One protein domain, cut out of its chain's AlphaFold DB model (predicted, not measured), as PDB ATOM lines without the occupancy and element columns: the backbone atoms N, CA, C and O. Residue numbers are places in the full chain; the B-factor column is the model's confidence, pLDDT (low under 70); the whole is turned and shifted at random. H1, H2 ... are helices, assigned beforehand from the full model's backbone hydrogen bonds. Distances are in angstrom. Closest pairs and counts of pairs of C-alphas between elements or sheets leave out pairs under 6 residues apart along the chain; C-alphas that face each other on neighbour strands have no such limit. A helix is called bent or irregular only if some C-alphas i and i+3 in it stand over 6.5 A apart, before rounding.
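AT A GLANCE: This is residues 2 to 103 of the 173 residues of an uncharacterized protein of Actinobacillus porcitonsillarum (UniProt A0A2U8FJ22). Look for a long, loose rod: H2, the longest helix, runs back beside H1 after a looping link at one end, its arm H2b angled slightly from H2a. The two helices are near each other without close contact. The printed part has 102 residues with two named helices, H1 then H2, and no named strand; the class is all helix. It is extended, with a radius of gyration of the C-alphas of 24.3 A and spans of 83 by 18 by 17 A.

HOW THE PARTS SIT: Start at H2, residues 53 to 102, assigned as one helix by its hydrogen bonds but bent: C-alphas 84 and 87 are 6.5 A apart. Its arms, H2a (residues 53 to 84) and H2b (residues 87 to 102), stand at a shallow tilt of 21 degrees. H1, residues 2 to 37, is near H2a, with 5 pairs of C-alphas within 10 A, and apart from H2b. In H1, H2a and H2b every O i to N i+4 pair is within hydrogen-bond range.

IN THESE COORDINATES: Find C-alpha 53 at (-34.202, 72.188, -13.204); H2a runs 46.9 A from there. H2b covers 22.9 A. H1 begins at C-alpha 2, (2.057, 23.659, 41.303), and runs 52.6 A.

THE WHOLE: The C-alphas of Glu 2 and Pro 50 are the two farthest apart, 83.0 A. The link from H1 to H2 is long, 15 residues. The printed part has no cut. Confidence is under 70 at residues 2 to 3, 34 to 51 and 65 to 69.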
ATOM      1  N   GLU A   2       3.383  23.670  41.967       51.84
ATOM      2  CA  GLU A   2       2.057  23.659  41.303       51.84
ATOM      3  C   GLU A   2       1.235  24.947  41.510       51.84
ATOM      4  O   GLU A   2       0.613  25.437  40.568       51.84
ATOM      5  N   ASN A   3       1.306  25.549  42.703       64.88
ATOM      6  CA  ASN A   3       0.500  26.720  43.056       64.88
ATOM      7  C   ASN A   3       0.869  27.993  42.264       64.88
ATOM      8  O   ASN A   3      -0.009  28.777  41.920       64.88
ATOM      9  N   GLU A   4       2.145  28.191  41.917       75.38
ATOM     10  CA  GLU A   4       2.565  29.378  41.153       75.38
ATOM     11  C   GLU A   4       2.087  29.321  39.703       75.38
ATOM     12  O   GLU A   4       1.601  30.320  39.174       75.38
ATOM     13  N   THR A   5       2.123  28.140  39.085       79.44
ATOM     14  CA  THR A   5       1.552  27.897  37.751       79.44
ATOM     15  C   THR A   5       0.050  28.165  37.709       79.44
ATOM     16  O   THR A   5      -0.435  28.771  36.755       79.44
ATOM     17  N   ILE A   6      -0.689  27.767  38.750       76.12
ATOM     18  CA  ILE A   6      -2.136  28.011  38.846       76.12
ATOM     19  C   ILE A   6      -2.420  29.511  39.002       76.12
ATOM     20  O   ILE A   6      -3.288  30.052  38.315       76.12
ATOM     21  N   ILE A   7      -1.661  30.209  39.851       80.81
ATOM     22  CA  ILE A   7      -1.794  31.661  40.046       80.81
ATOM     23  C   ILE A   7      -1.466  32.419  38.753       80.81
ATOM     24  O   ILE A   7      -2.171  33.366  38.398       80.81
ATOM     25  N   LEU A   8      -0.432  31.997  38.020       81.56
ATOM     26  CA  LEU A   8      -0.073  32.582  36.730       81.56
ATOM     27  C   LEU A   8      -1.193  32.378  35.698       81.56
ATOM     28  O   LEU A   8      -1.597  33.333  35.034       81.56
ATOM     29  N   ALA A   9      -1.746  31.164  35.610       76.06
ATOM     30  CA  ALA A   9      -2.853  30.846  34.712       76.06
ATOM     31  C   ALA A   9      -4.107  31.679  35.029       76.06
ATOM     32  O   ALA A   9      -4.710  32.253  34.124       76.06
ATOM     33  N   LEU A  10      -4.459  31.828  36.311       80.75
ATOM     34  CA  LEU A  10      -5.586  32.660  36.746       80.75
ATOM     35  C   LEU A  10      -5.400  34.137  36.380       80.75
ATOM     36  O   LEU A  10      -6.349  34.775  35.927       80.75
ATOM     37  N   ARG A  11      -4.185  34.682  36.517       85.38
ATOM     38  CA  ARG A  11      -3.878  36.067  36.118       85.38
ATOM     39  C   ARG A  11      -4.019  36.279  34.614       85.38
ATOM     40  O   ARG A  11      -4.569  37.296  34.194       85.38
ATOM     41  N   ILE A  12      -3.561  35.319  33.812       83.19
ATOM     42  CA  ILE A  12      -3.703  35.360  32.352       83.19
ATOM     43  C   ILE A  12      -5.186  35.326  31.966       83.19
ATOM     44  O   ILE A  12      -5.631  36.158  31.178       83.19
ATOM     45  N   ILE A  13      -5.968  34.424  32.567       81.38
ATOM     46  CA  ILE A  13      -7.413  34.321  32.322       81.38
ATOM     47  C   ILE A  13      -8.122  35.626  32.708       81.38
ATOM     48  O   ILE A  13      -8.880  36.167  31.906       81.38
ATOM     49  N   ALA A  14      -7.836  36.177  33.891       78.62
ATOM     50  CA  ALA A  14      -8.431  37.430  34.352       78.62
ATOM     51  C   ALA A  14      -8.101  38.611  33.422       78.62
ATOM     52  O   ALA A  14      -8.984  39.405  33.098       78.62
ATOM     53  N   SER A  15      -6.856  38.700  32.942       84.56
ATOM     54  CA  SER A  15      -6.440  39.723  31.979       84.56
ATOM     55  C   SER A  15      -7.190  39.590  30.651       84.56
ATOM     56  O   SER A  15      -7.732  40.575  30.151       84.56
ATOM     57  N   LEU A  16      -7.306  38.373  30.111       80.06
ATOM     58  CA  LEU A  16      -8.059  38.111  28.881       80.06
ATOM     59  C   LEU A  16      -9.547  38.466  29.029       80.06
ATOM     60  O   LEU A  16     -10.124  39.072  28.125       80.06
ATOM     61  N   CYS A  17     -10.161  38.155  30.175       78.06
ATOM     62  CA  CYS A  17     -11.541  38.542  30.474       78.06
ATOM     63  C   CYS A  17     -11.715  40.066  30.541       78.06
ATOM     64  O   CYS A  17     -12.670  40.598  29.974       78.06
ATOM     65  N   PHE A  18     -10.787  40.774  31.191       83.56
ATOM     66  CA  PHE A  18     -10.817  42.233  31.305       83.56
ATOM     67  C   PHE A  18     -10.693  42.923  29.940       83.56
ATOM     68  O   PHE A  18     -11.499  43.796  29.609       83.56
ATOM     69  N   TRP A  19      -9.752  42.477  29.102       80.56
ATOM     70  CA  TRP A  19      -9.615  42.971  27.729       80.56
ATOM     71  C   TRP A  19     -10.853  42.666  26.881       80.56
ATOM     72  O   TRP A  19     -11.323  43.541  26.152       80.56
ATOM     73  N   GLY A  20     -11.440  41.473  27.023       80.19
ATOM     74  CA  GLY A  20     -12.705  41.120  26.375       80.19
ATOM     75  C   GLY A  20     -13.854  42.059  26.760       80.19
ATOM     76  O   GLY A  20     -14.596  42.516  25.889       80.19
ATOM     77  N   PHE A  21     -13.963  42.415  28.044       78.69
ATOM     78  CA  PHE A  21     -14.974  43.349  28.543       78.69
ATOM     79  C   PHE A  21     -14.785  44.764  27.978       78.69
ATOM     80  O   PHE A  21     -15.731  45.335  27.425       78.69
ATOM     81  N   ILE A  22     -13.562  45.307  28.024       79.50
ATOM     82  CA  ILE A  22     -13.251  46.624  27.442       79.50
ATOM     83  C   ILE A  22     -13.595  46.651  25.952       79.50
ATOM     84  O   ILE A  22     -14.238  47.589  25.481       79.50
ATOM     85  N   LEU A  23     -13.235  45.601  25.211       78.94
ATOM     86  CA  LEU A  23     -13.521  45.511  23.783       78.94
ATOM     87  C   LEU A  23     -15.027  45.478  23.496       78.94
ATOM     88  O   LEU A  23     -15.476  46.180  22.593       78.94
ATOM     89  N   THR A  24     -15.841  44.763  24.281       76.81
ATOM     90  CA  THR A  24     -17.308  44.808  24.107       76.81
ATOM     91  C   THR A  24     -17.908  46.195  24.346       76.81
ATOM     92  O   THR A  24     -18.834  46.594  23.632       76.81
ATOM     93  N   PHE A  25     -17.372  46.958  25.302       76.62
ATOM     94  CA  PHE A  25     -17.775  48.347  25.527       76.62
ATOM     95  C   PHE A  25     -17.338  49.264  24.385       76.62
ATOM     96  O   PHE A  25     -18.147  50.063  23.910       76.62
ATOM     97  N   LEU A  26     -16.112  49.097  23.878       78.38
ATOM     98  CA  LEU A  26     -15.625  49.817  22.701       78.38
ATOM     99  C   LEU A  26     -16.493  49.527  21.473       78.38
ATOM    100  O   LEU A  26     -16.907  50.461  20.795       78.38
ATOM    101  N   PHE A  27     -16.865  48.270  21.222       78.62
ATOM    102  CA  PHE A  27     -17.760  47.911  20.118       78.62
ATOM    103  C   PHE A  27     -19.150  48.536  20.246       78.62
ATOM    104  O   PHE A  27     -19.692  49.026  19.254       78.62
ATOM    105  N   LYS A  28     -19.732  48.561  21.453       80.06
ATOM    106  CA  LYS A  28     -20.999  49.269  21.700       80.06
ATOM    107  C   LYS A  28     -20.855  50.772  21.458       80.06
ATOM    108  O   LYS A  28     -21.728  51.352  20.817       80.06
ATOM    109  N   GLY A  29     -19.756  51.375  21.910       76.88
ATOM    110  CA  GLY A  29     -19.446  52.789  21.689       76.88
ATOM    111  C   GLY A  29     -19.292  53.123  20.207       76.88
ATOM    112  O   GLY A  29     -19.947  54.033  19.709       76.88
ATOM    113  N   ILE A  30     -18.515  52.331  19.468       78.75
ATOM    114  CA  ILE A  30     -18.324  52.483  18.021       78.75
ATOM    115  C   ILE A  30     -19.650  52.279  17.278       78.75
ATOM    116  O   ILE A  30     -19.969  53.062  16.391       78.75
ATOM    117  N   LYS A  31     -20.465  51.281  17.648       79.19
ATOM    118  CA  LYS A  31     -21.796  51.065  17.053       79.19
ATOM    119  C   LYS A  31     -22.732  52.249  17.310       79.19
ATOM    120  O   LYS A  31     -23.461  52.656  16.408       79.19
ATOM    121  N   TYR A  32     -22.708  52.807  18.518       78.50
ATOM    122  CA  TYR A  32     -23.479  53.997  18.870       78.50
ATOM    123  C   TYR A  32     -23.030  55.218  18.055       78.50
ATOM    124  O   TYR A  32     -23.867  55.913  17.482       78.50
ATOM    125  N   LEU A  33     -21.719  55.434  17.924       73.00
ATOM    126  CA  LEU A  33     -21.159  56.501  17.092       73.00
ATOM    127  C   LEU A  33     -21.496  56.298  15.607       73.00
ATOM    128  O   LEU A  33     -21.927  57.241  14.955       73.00
ATOM    129  N   TYR A  34     -21.397  55.074  15.087       68.50
ATOM    130  CA  TYR A  34     -21.783  54.735  13.714       68.50
ATOM    131  C   TYR A  34     -23.255  55.078  13.448       68.50
ATOM    132  O   TYR A  34     -23.573  55.764  12.479       68.50
ATOM    133  N   LEU A  35     -24.161  54.662  14.340       69.94
ATOM    134  CA  LEU A  35     -25.588  54.977  14.225       69.94
ATOM    135  C   LEU A  35     -25.857  56.483  14.303       69.94
ATOM    136  O   LEU A  35     -26.734  56.969  13.599       69.94
ATOM    137  N   ARG A  36     -25.105  57.214  15.127       69.19
ATOM    138  CA  ARG A  36     -25.285  58.655  15.329       69.19
ATOM    139  C   ARG A  36     -24.718  59.508  14.191       69.19
ATOM    140  O   ARG A  36     -25.302  60.538  13.879       69.19
ATOM    141  N   PHE A  37     -23.600  59.107  13.586       63.00
ATOM    142  CA  PHE A  37     -22.896  59.914  12.581       63.00
ATOM    143  C   PHE A  37     -23.152  59.480  11.132       63.00
ATOM    144  O   PHE A  37     -23.158  60.336  10.252       63.00
ATOM    145  N   ILE A  38     -23.375  58.186  10.869       57.91
ATOM    146  CA  ILE A  38     -23.517  57.658   9.497       57.91
ATOM    147  C   ILE A  38     -24.984  57.536   9.085       57.91
ATOM    148  O   ILE A  38     -25.323  57.766   7.928       57.91
ATOM    149  N   LYS A  39     -25.892  57.276  10.032       49.59
ATOM    150  CA  LYS A  39     -27.335  57.349   9.777       49.59
ATOM    151  C   LYS A  39     -27.811  58.806   9.866       49.59
ATOM    152  O   LYS A  39     -28.649  59.138  10.698       49.59
ATOM    153  N   LYS A  40     -27.260  59.700   9.037       48.03
ATOM    154  CA  LYS A  40     -27.919  60.993   8.798       48.03
ATOM    155  C   LYS A  40     -29.301  60.700   8.212       48.03
ATOM    156  O   LYS A  40     -29.434  59.799   7.383       48.03
ATOM    157  N   GLN A  41     -30.310  61.394   8.740       50.47
ATOM    158  CA  GLN A  41     -31.713  61.236   8.364       50.47
ATOM    159  C   GLN A  41     -31.869  61.226   6.836       50.47
ATOM    160  O   GLN A  41     -31.117  61.938   6.161       50.47
ATOM    161  N   PRO A  42     -32.811  60.436   6.281       44.44
ATOM    162  CA  PRO A  42     -33.219  60.654   4.902       44.44
ATOM    163  C   PRO A  42     -33.566  62.137   4.771       44.44
ATOM    164  O   PRO A  42     -34.262  62.686   5.623       44.44
ATOM    165  N   VAL A  43     -33.004  62.802   3.765       47.09
ATOM    166  CA  VAL A  43     -33.459  64.141   3.405       47.09
ATOM    167  C   VAL A  43     -34.913  63.951   2.992       47.09
ATOM    168  O   VAL A  43     -35.169  63.342   1.954       47.09
ATOM    169  N   ASP A  44     -35.854  64.370   3.838       44.72
ATOM    170  CA  ASP A  44     -37.256  64.466   3.451       44.72
ATOM    171  C   ASP A  44     -37.324  65.555   2.388       44.72
ATOM    172  O   ASP A  44     -37.308  66.749   2.681       44.72
ATOM    173  N   ILE A  45     -37.327  65.137   1.126       49.50
ATOM    174  CA  ILE A  45     -37.620  66.036   0.023       49.50
ATOM    175  C   ILE A  45     -39.148  66.088  -0.084       49.50
ATOM    176  O   ILE A  45     -39.740  65.424  -0.935       49.50
ATOM    177  N   SER A  46     -39.811  66.818   0.824       51.38
ATOM    178  CA  SER A  46     -41.192  67.239   0.576       51.38
ATOM    179  C   SER A  46     -41.138  68.350  -0.474       51.38
ATOM    180  O   SER A  46     -40.660  69.461  -0.246       51.38
ATOM    181  N   PHE A  47     -41.528  68.013  -1.701       53.19
ATOM    182  CA  PHE A  47     -41.557  68.962  -2.810       53.19
ATOM    183  C   PHE A  47     -42.834  69.810  -2.733       53.19
ATOM    184  O   PHE A  47     -43.737  69.647  -3.546       53.19
ATOM    185  N   ASP A  48     -42.914  70.723  -1.764       57.16
ATOM    186  CA  ASP A  48     -44.059  71.643  -1.630       57.16
ATOM    187  C   ASP A  48     -43.899  72.931  -2.471       57.16
ATOM    188  O   ASP A  48     -44.808  73.758  -2.536       57.16
ATOM    189  N   LYS A  49     -42.761  73.115  -3.162       56.22
ATOM    190  CA  LYS A  49     -42.515  74.243  -4.082       56.22
ATOM    191  C   LYS A  49     -41.977  73.787  -5.446       56.22
ATOM    192  O   LYS A  49     -41.106  72.917  -5.484       56.22
ATOM    193  N   PRO A  50     -42.433  74.396  -6.561       57.44
ATOM    194  CA  PRO A  50     -41.860  74.144  -7.878       57.44
ATOM    195  C   PRO A  50     -40.419  74.666  -7.906       57.44
ATOM    196  O   PRO A  50     -40.164  75.838  -7.637       57.44
ATOM    197  N   MET A  51     -39.488  73.762  -8.189       64.69
ATOM    198  CA  MET A  51     -38.045  73.975  -8.096       64.69
ATOM    199  C   MET A  51     -37.427  73.962  -9.502       64.69
ATOM    200  O   MET A  51     -37.869  73.185 -10.359       64.69
ATOM    201  N   SER A  52     -36.431  74.820  -9.738       76.94
ATOM    202  CA  SER A  52     -35.743  74.964 -11.028       76.94
ATOM    203  C   SER A  52     -35.020  73.670 -11.420       76.94
ATOM    204  O   SER A  52     -34.519  72.941 -10.561       76.94
ATOM    205  N   ASP A  53     -34.925  73.372 -12.718       77.62
ATOM    206  CA  ASP A  53     -34.202  72.188 -13.204       77.62
ATOM    207  C   ASP A  53     -32.714  72.215 -12.817       77.62
ATOM    208  O   ASP A  53     -32.112  71.170 -12.563       77.62
ATOM    209  N   GLU A  54     -32.146  73.410 -12.650       78.00
ATOM    210  CA  GLU A  54     -30.770  73.613 -12.194       78.00
ATOM    211  C   GLU A  54     -30.581  73.244 -10.707       78.00
ATOM    212  O   GLU A  54     -29.548  72.699 -10.312       78.00
ATOM    213  N   GLU A  55     -31.604  73.463  -9.876       75.44
ATOM    214  CA  GLU A  55     -31.617  73.075  -8.459       75.44
ATOM    215  C   GLU A  55     -31.815  71.561  -8.295       75.44
ATOM    216  O   GLU A  55     -31.130  70.931  -7.485       75.44
ATOM    217  N   LYS A  56     -32.664  70.938  -9.128       75.69
ATOM    218  CA  LYS A  56     -32.817  69.470  -9.170       75.69
ATOM    219  C   LYS A  56     -31.504  68.779  -9.532       75.69
ATOM    220  O   LYS A  56     -31.175  67.745  -8.948       75.69
ATOM    221  N   MET A  57     -30.743  69.350 -10.467       75.25
ATOM    222  CA  MET A  57     -29.469  68.784 -10.909       75.25
ATOM    223  C   MET A  57     -28.394  68.849  -9.812       75.25
ATOM    224  O   MET A  57     -27.688  67.864  -9.592       75.25
ATOM    225  N   LYS A  58     -28.322  69.955  -9.056       79.75
ATOM    226  CA  LYS A  58     -27.412  70.095  -7.900       79.75
ATOM    227  C   LYS A  58     -27.737  69.104  -6.781       79.75
ATOM    228  O   LYS A  58     -26.836  68.439  -6.275       79.75
ATOM    229  N   ILE A  59     -29.019  68.936  -6.454       76.06
ATOM    230  CA  ILE A  59     -29.470  67.968  -5.442       76.06
ATOM    231  C   ILE A  59     -29.143  66.531  -5.878       76.06
ATOM    232  O   ILE A  59     -28.642  65.739  -5.080       76.06
ATOM    233  N   ALA A  60     -29.361  66.185  -7.151       74.62
ATOM    234  CA  ALA A  60     -29.018  64.863  -7.677       74.62
ATOM    235  C   ALA A  60     -27.507  64.571  -7.591       74.62
ATOM    236  O   ALA A  60     -27.114  63.450  -7.247       74.62
ATOM    237  N   GLN A  61     -26.664  65.576  -7.841       78.81
ATOM    238  CA  GLN A  61     -25.211  65.462  -7.727       78.81
ATOM    239  C   GLN A  61     -24.757  65.282  -6.267       78.81
ATOM    240  O   GLN A  61     -23.977  64.371  -5.981       78.81
ATOM    241  N   GLU A  62     -25.306  66.056  -5.324       73.94
ATOM    242  CA  GLU A  62     -25.022  65.898  -3.887       73.94
ATOM    243  C   GLU A  62     -25.473  64.533  -3.343       73.94
ATOM    244  O   GLU A  62     -24.771  63.912  -2.538       73.94
ATOM    245  N   ILE A  63     -26.624  64.023  -3.796       73.06
ATOM    246  CA  ILE A  63     -27.110  62.686  -3.427       73.06
ATOM    247  C   ILE A  63     -26.173  61.603  -3.978       73.06
ATOM    248  O   ILE A  63     -25.837  60.658  -3.256       73.06
ATOM    249  N   GLY A  64     -25.722  61.739  -5.229       70.50
ATOM    250  CA  GLY A  64     -24.771  60.822  -5.860       70.50
ATOM    251  C   GLY A  64     -23.438  60.746  -5.111       70.50
ATOM    252  O   GLY A  64     -22.975  59.652  -4.771       70.50
ATOM    253  N   GLU A  65     -22.856  61.897  -4.769       69.25
ATOM    254  CA  GLU A  65     -21.605  61.970  -4.006       69.25
ATOM    255  C   GLU A  65     -21.744  61.421  -2.580       69.25
ATOM    256  O   GLU A  65     -20.872  60.683  -2.109       69.25
ATOM    257  N   ASN A  66     -22.848  61.725  -1.890       66.69
ATOM    258  CA  ASN A  66     -23.111  61.207  -0.546       66.69
ATOM    259  C   ASN A  66     -23.319  59.686  -0.545       66.69
ATOM    260  O   ASN A  66     -22.829  58.994   0.352       66.69
ATOM    261  N   LYS A  67     -23.979  59.137  -1.571       68.75
ATOM    262  CA  LYS A  67     -24.152  57.686  -1.737       68.75
ATOM    263  C   LYS A  67     -22.811  56.982  -1.953       68.75
ATOM    264  O   LYS A  67     -22.558  55.947  -1.334       68.75
ATOM    265  N   HIS A  68     -21.935  57.561  -2.773       69.69
ATOM    266  CA  HIS A  68     -20.594  57.026  -3.012       69.69
ATOM    267  C   HIS A  68     -19.720  57.064  -1.745       69.69
ATOM    268  O   HIS A  68     -19.114  56.054  -1.383       69.69
ATOM    269  N   LYS A  69     -19.717  58.183  -1.006       69.50
ATOM    270  CA  LYS A  69     -18.990  58.305   0.274       69.50
ATOM    271  C   LYS A  69     -19.476  57.280   1.303       69.50
ATOM    272  O   LYS A  69     -18.654  56.601   1.916       69.50
ATOM    273  N   ASN A  70     -20.790  57.096   1.446       72.06
ATOM    274  CA  ASN A  70     -21.358  56.113   2.376       72.06
ATOM    275  C   ASN A  70     -20.971  54.661   2.033       72.06
ATOM    276  O   ASN A  70     -20.731  53.871   2.947       72.06
ATOM    277  N   SER A  71     -20.844  54.321   0.747       77.69
ATOM    278  CA  SER A  71     -20.364  53.003   0.294       77.69
ATOM    279  C   SER A  71     -18.913  52.730   0.723       77.69
ATOM    280  O   SER A  71     -18.590  51.661   1.253       77.69
ATOM    281  N   ILE A  72     -18.035  53.730   0.586       79.62
ATOM    282  CA  ILE A  72     -16.632  53.629   1.017       79.62
ATOM    283  C   ILE A  72     -16.549  53.459   2.539       79.62
ATOM    284  O   ILE A  72     -15.860  52.557   3.019       79.62
ATOM    285  N   PHE A  73     -17.288  54.266   3.308       78.62
ATOM    286  CA  PHE A  73     -17.295  54.162   4.771       78.62
ATOM    287  C   PHE A  73     -17.803  52.805   5.269       78.62
ATOM    288  O   PHE A  73     -17.221  52.248   6.200       78.62
ATOM    289  N   GLN A  74     -18.838  52.236   4.641       75.75
ATOM    290  CA  GLN A  74     -19.298  50.881   4.964       75.75
ATOM    291  C   GLN A  74     -18.223  49.826   4.702       75.75
ATOM    292  O   GLN A  74     -18.023  48.933   5.525       75.75
ATOM    293  N   THR A  75     -17.503  49.943   3.587       80.62
ATOM    294  CA  THR A  75     -16.429  49.006   3.234       80.62
ATOM    295  C   THR A  75     -15.299  49.063   4.262       80.62
ATOM    296  O   THR A  75     -14.892  48.027   4.789       80.62
ATOM    297  N   ILE A  76     -14.852  50.269   4.629       84.75
ATOM    298  CA  ILE A  76     -13.822  50.477   5.658       84.75
ATOM    299  C   ILE A  76     -14.282  49.918   7.009       84.75
ATOM    300  O   ILE A  76     -13.523  49.210   7.668       84.75
ATOM    301  N   TYR A  77     -15.528  50.186   7.408       84.75
ATOM    302  CA  TYR A  77     -16.093  49.678   8.658       84.75
ATOM    303  C   TYR A  77     -16.096  48.145   8.711       84.75
ATOM    304  O   TYR A  77     -15.663  47.566   9.707       84.75
ATOM    305  N   ASN A  78     -16.521  47.484   7.632       80.94
ATOM    306  CA  ASN A  78     -16.541  46.024   7.549       80.94
ATOM    307  C   ASN A  78     -15.130  45.422   7.643       80.94
ATOM    308  O   ASN A  78     -14.936  44.432   8.348       80.94
ATOM    309  N   VAL A  79     -14.136  46.039   6.993       86.81
ATOM    310  CA  VAL A  79     -12.729  45.614   7.089       86.81
ATOM    311  C   VAL A  79     -12.206  45.776   8.518       86.81
ATOM    312  O   VAL A  79     -11.603  44.849   9.060       86.81
ATOM    313  N   LEU A  80     -12.486  46.908   9.168       85.12
ATOM    314  CA  LEU A  80     -12.083  47.148  10.557       85.12
ATOM    315  C   LEU A  80     -12.701  46.119  11.512       85.12
ATOM    316  O   LEU A  80     -12.027  45.593  12.397       85.12
ATOM    317  N   LEU A  81     -13.977  45.791  11.306       84.06
ATOM    318  CA  LEU A  81     -14.702  44.812  12.109       84.06
ATOM    319  C   LEU A  81     -14.113  43.403  11.943       84.06
ATOM    320  O   LEU A  81     -13.958  42.693  12.935       84.06
ATOM    321  N   LEU A  82     -13.703  43.025  10.727       81.12
ATOM    322  CA  LEU A  82     -13.004  41.763  10.459       81.12
ATOM    323  C   LEU A  82     -11.631  41.697  11.139       81.12
ATOM    324  O   LEU A  82     -11.318  40.688  11.778       81.12
ATOM    325  N   ILE A  83     -10.833  42.766  11.054       81.44
ATOM    326  CA  ILE A  83      -9.515  42.843  11.704       81.44
ATOM    327  C   ILE A  83      -9.659  42.653  13.214       81.44
ATOM    328  O   ILE A  83      -8.903  41.889  13.811       81.44
ATOM    329  N   ILE A  84     -10.661  43.290  13.826       80.56
ATOM    330  CA  ILE A  84     -10.890  43.170  15.265       80.56
ATOM    331  C   ILE A  84     -11.476  41.798  15.628       80.56
ATOM    332  O   ILE A  84     -11.094  41.249  16.654       80.56
ATOM    333  N   ALA A  85     -12.365  41.205  14.822       79.88
ATOM    334  CA  ALA A  85     -12.996  39.912  15.127       79.88
ATOM    335  C   ALA A  85     -12.031  38.712  15.021       79.88
ATOM    336  O   ALA A  85     -12.145  37.747  15.781       79.88
ATOM    337  N   THR A  86     -11.065  38.774  14.104       80.38
ATOM    338  CA  THR A  86     -10.102  37.694  13.830       80.38
ATOM    339  C   THR A  86      -9.317  37.214  15.067       80.38
ATOM    340  O   THR A  86      -9.319  36.005  15.322       80.38
ATOM    341  N   PRO A  87      -8.691  38.080  15.891       81.12
ATOM    342  CA  PRO A  87      -7.969  37.635  17.083       81.12
ATOM    343  C   PRO A  87      -8.869  36.925  18.103       81.12
ATOM    344  O   PRO A  87      -8.424  35.960  18.722       81.12
ATOM    345  N   PHE A  88     -10.146  37.302  18.242       77.88
ATOM    346  CA  PHE A  88     -11.065  36.611  19.158       77.88
ATOM    347  C   PHE A  88     -11.366  35.180  18.721       77.88
ATOM    348  O   PHE A  88     -11.430  34.279  19.559       77.88
ATOM    349  N   LEU A  89     -11.511  34.947  17.414       78.44
ATOM    350  CA  LEU A  89     -11.711  33.599  16.881       78.44
ATOM    351  C   LEU A  89     -10.485  32.713  17.132       78.44
ATOM    352  O   LEU A  89     -10.632  31.533  17.461       78.44
ATOM    353  N   LEU A  90      -9.283  33.283  17.023       77.12
ATOM    354  CA  LEU A  90      -8.031  32.581  17.301       77.12
ATOM    355  C   LEU A  90      -7.873  32.274  18.797       77.12
ATOM    356  O   LEU A  90      -7.626  31.124  19.159       77.12
ATOM    357  N   ILE A  91      -8.103  33.259  19.671       78.69
ATOM    358  CA  ILE A  91      -8.052  33.082  21.130       78.69
ATOM    359  C   ILE A  91      -9.075  32.032  21.583       78.69
ATOM    360  O   ILE A  91      -8.743  31.146  22.369       78.69
ATOM    361  N   GLY A  92     -10.297  32.058  21.043       75.44
ATOM    362  CA  GLY A  92     -11.328  31.069  21.361       75.44
ATOM    363  C   GLY A  92     -10.916  29.634  21.012       75.44
ATOM    364  O   GLY A  92     -11.208  28.708  21.770       75.44
ATOM    365  N   LYS A  93     -10.196  29.431  19.900       79.00
ATOM    366  CA  LYS A  93      -9.633  28.117  19.543       79.00
ATOM    367  C   LYS A  93      -8.521  27.689  20.498       79.00
ATOM    368  O   LYS A  93      -8.507  26.528  20.907       79.00
ATOM    369  N   LEU A  94      -7.635  28.608  20.884       74.31
ATOM    370  CA  LEU A  94      -6.559  28.328  21.838       74.31
ATOM    371  C   LEU A  94      -7.114  27.926  23.206       74.31
ATOM    372  O   LEU A  94      -6.720  26.893  23.736       74.31
ATOM    373  N   ILE A  95      -8.089  28.671  23.736       78.06
ATOM    374  CA  ILE A  95      -8.732  28.357  25.020       78.06
ATOM    375  C   ILE A  95      -9.375  26.966  24.981       78.06
ATOM    376  O   ILE A  95      -9.171  26.175  25.899       78.06
ATOM    377  N   LYS A  96     -10.095  26.623  23.903       77.56
ATOM    378  CA  LYS A  96     -10.665  25.275  23.734       77.56
ATOM    379  C   LYS A  96      -9.590  24.187  23.720       77.56
ATOM    380  O   LYS A  96      -9.790  23.150  24.342       77.56
ATOM    381  N   GLY A  97      -8.465  24.425  23.045       76.06
ATOM    382  CA  GLY A  97      -7.330  23.499  23.023       76.06
ATOM    383  C   GLY A  97      -6.688  23.316  24.400       76.06
ATOM    384  O   GLY A  97      -6.406  22.194  24.801       76.06
ATOM    385  N   VAL A  98      -6.527  24.400  25.160       76.50
ATOM    386  CA  VAL A  98      -5.993  24.353  26.527       76.50
ATOM    387  C   VAL A  98      -6.937  23.572  27.444       76.50
ATOM    388  O   VAL A  98      -6.511  22.627  28.102       76.50
ATOM    389  N   ILE A  99      -8.233  23.893  27.436       78.12
ATOM    390  CA  ILE A  99      -9.246  23.185  28.233       78.12
ATOM    391  C   ILE A  99      -9.289  21.692  27.872       78.12
ATOM    392  O   ILE A  99      -9.380  20.852  28.764       78.12
ATOM    393  N   TYR A 100      -9.162  21.353  26.585       78.00
ATOM    394  CA  TYR A 100      -9.129  19.966  26.114       78.00
ATOM    395  C   TYR A 100      -8.026  19.138  26.791       78.00
ATOM    396  O   TYR A 100      -8.244  17.963  27.071       78.00
ATOM    397  N   VAL A 101      -6.860  19.737  27.057       77.19
ATOM    398  CA  VAL A 101      -5.718  19.061  27.697       77.19
ATOM    399  C   VAL A 101      -5.930  18.880  29.203       77.19
ATOM    400  O   VAL A 101      -5.485  17.883  29.763       77.19
ATOM    401  N   PHE A 102      -6.617  19.815  29.864       75.94
ATOM    402  CA  PHE A 102      -6.835  19.761  31.315       75.94
ATOM    403  C   PHE A 102      -8.000  18.857  31.739       75.94
ATOM    404  O   PHE A 102      -8.024  18.384  32.876       75.94
ATOM    405  N   ILE A 103      -8.967  18.603  30.856       83.44
ATOM    406  CA  ILE A 103     -10.094  17.716  31.156       83.44
ATOM    407  C   ILE A 103      -9.655  16.258  30.992       83.44
ATOM    408  O   ILE A 103      -9.265  15.834  29.902       83.44
TER     409      ILE A 103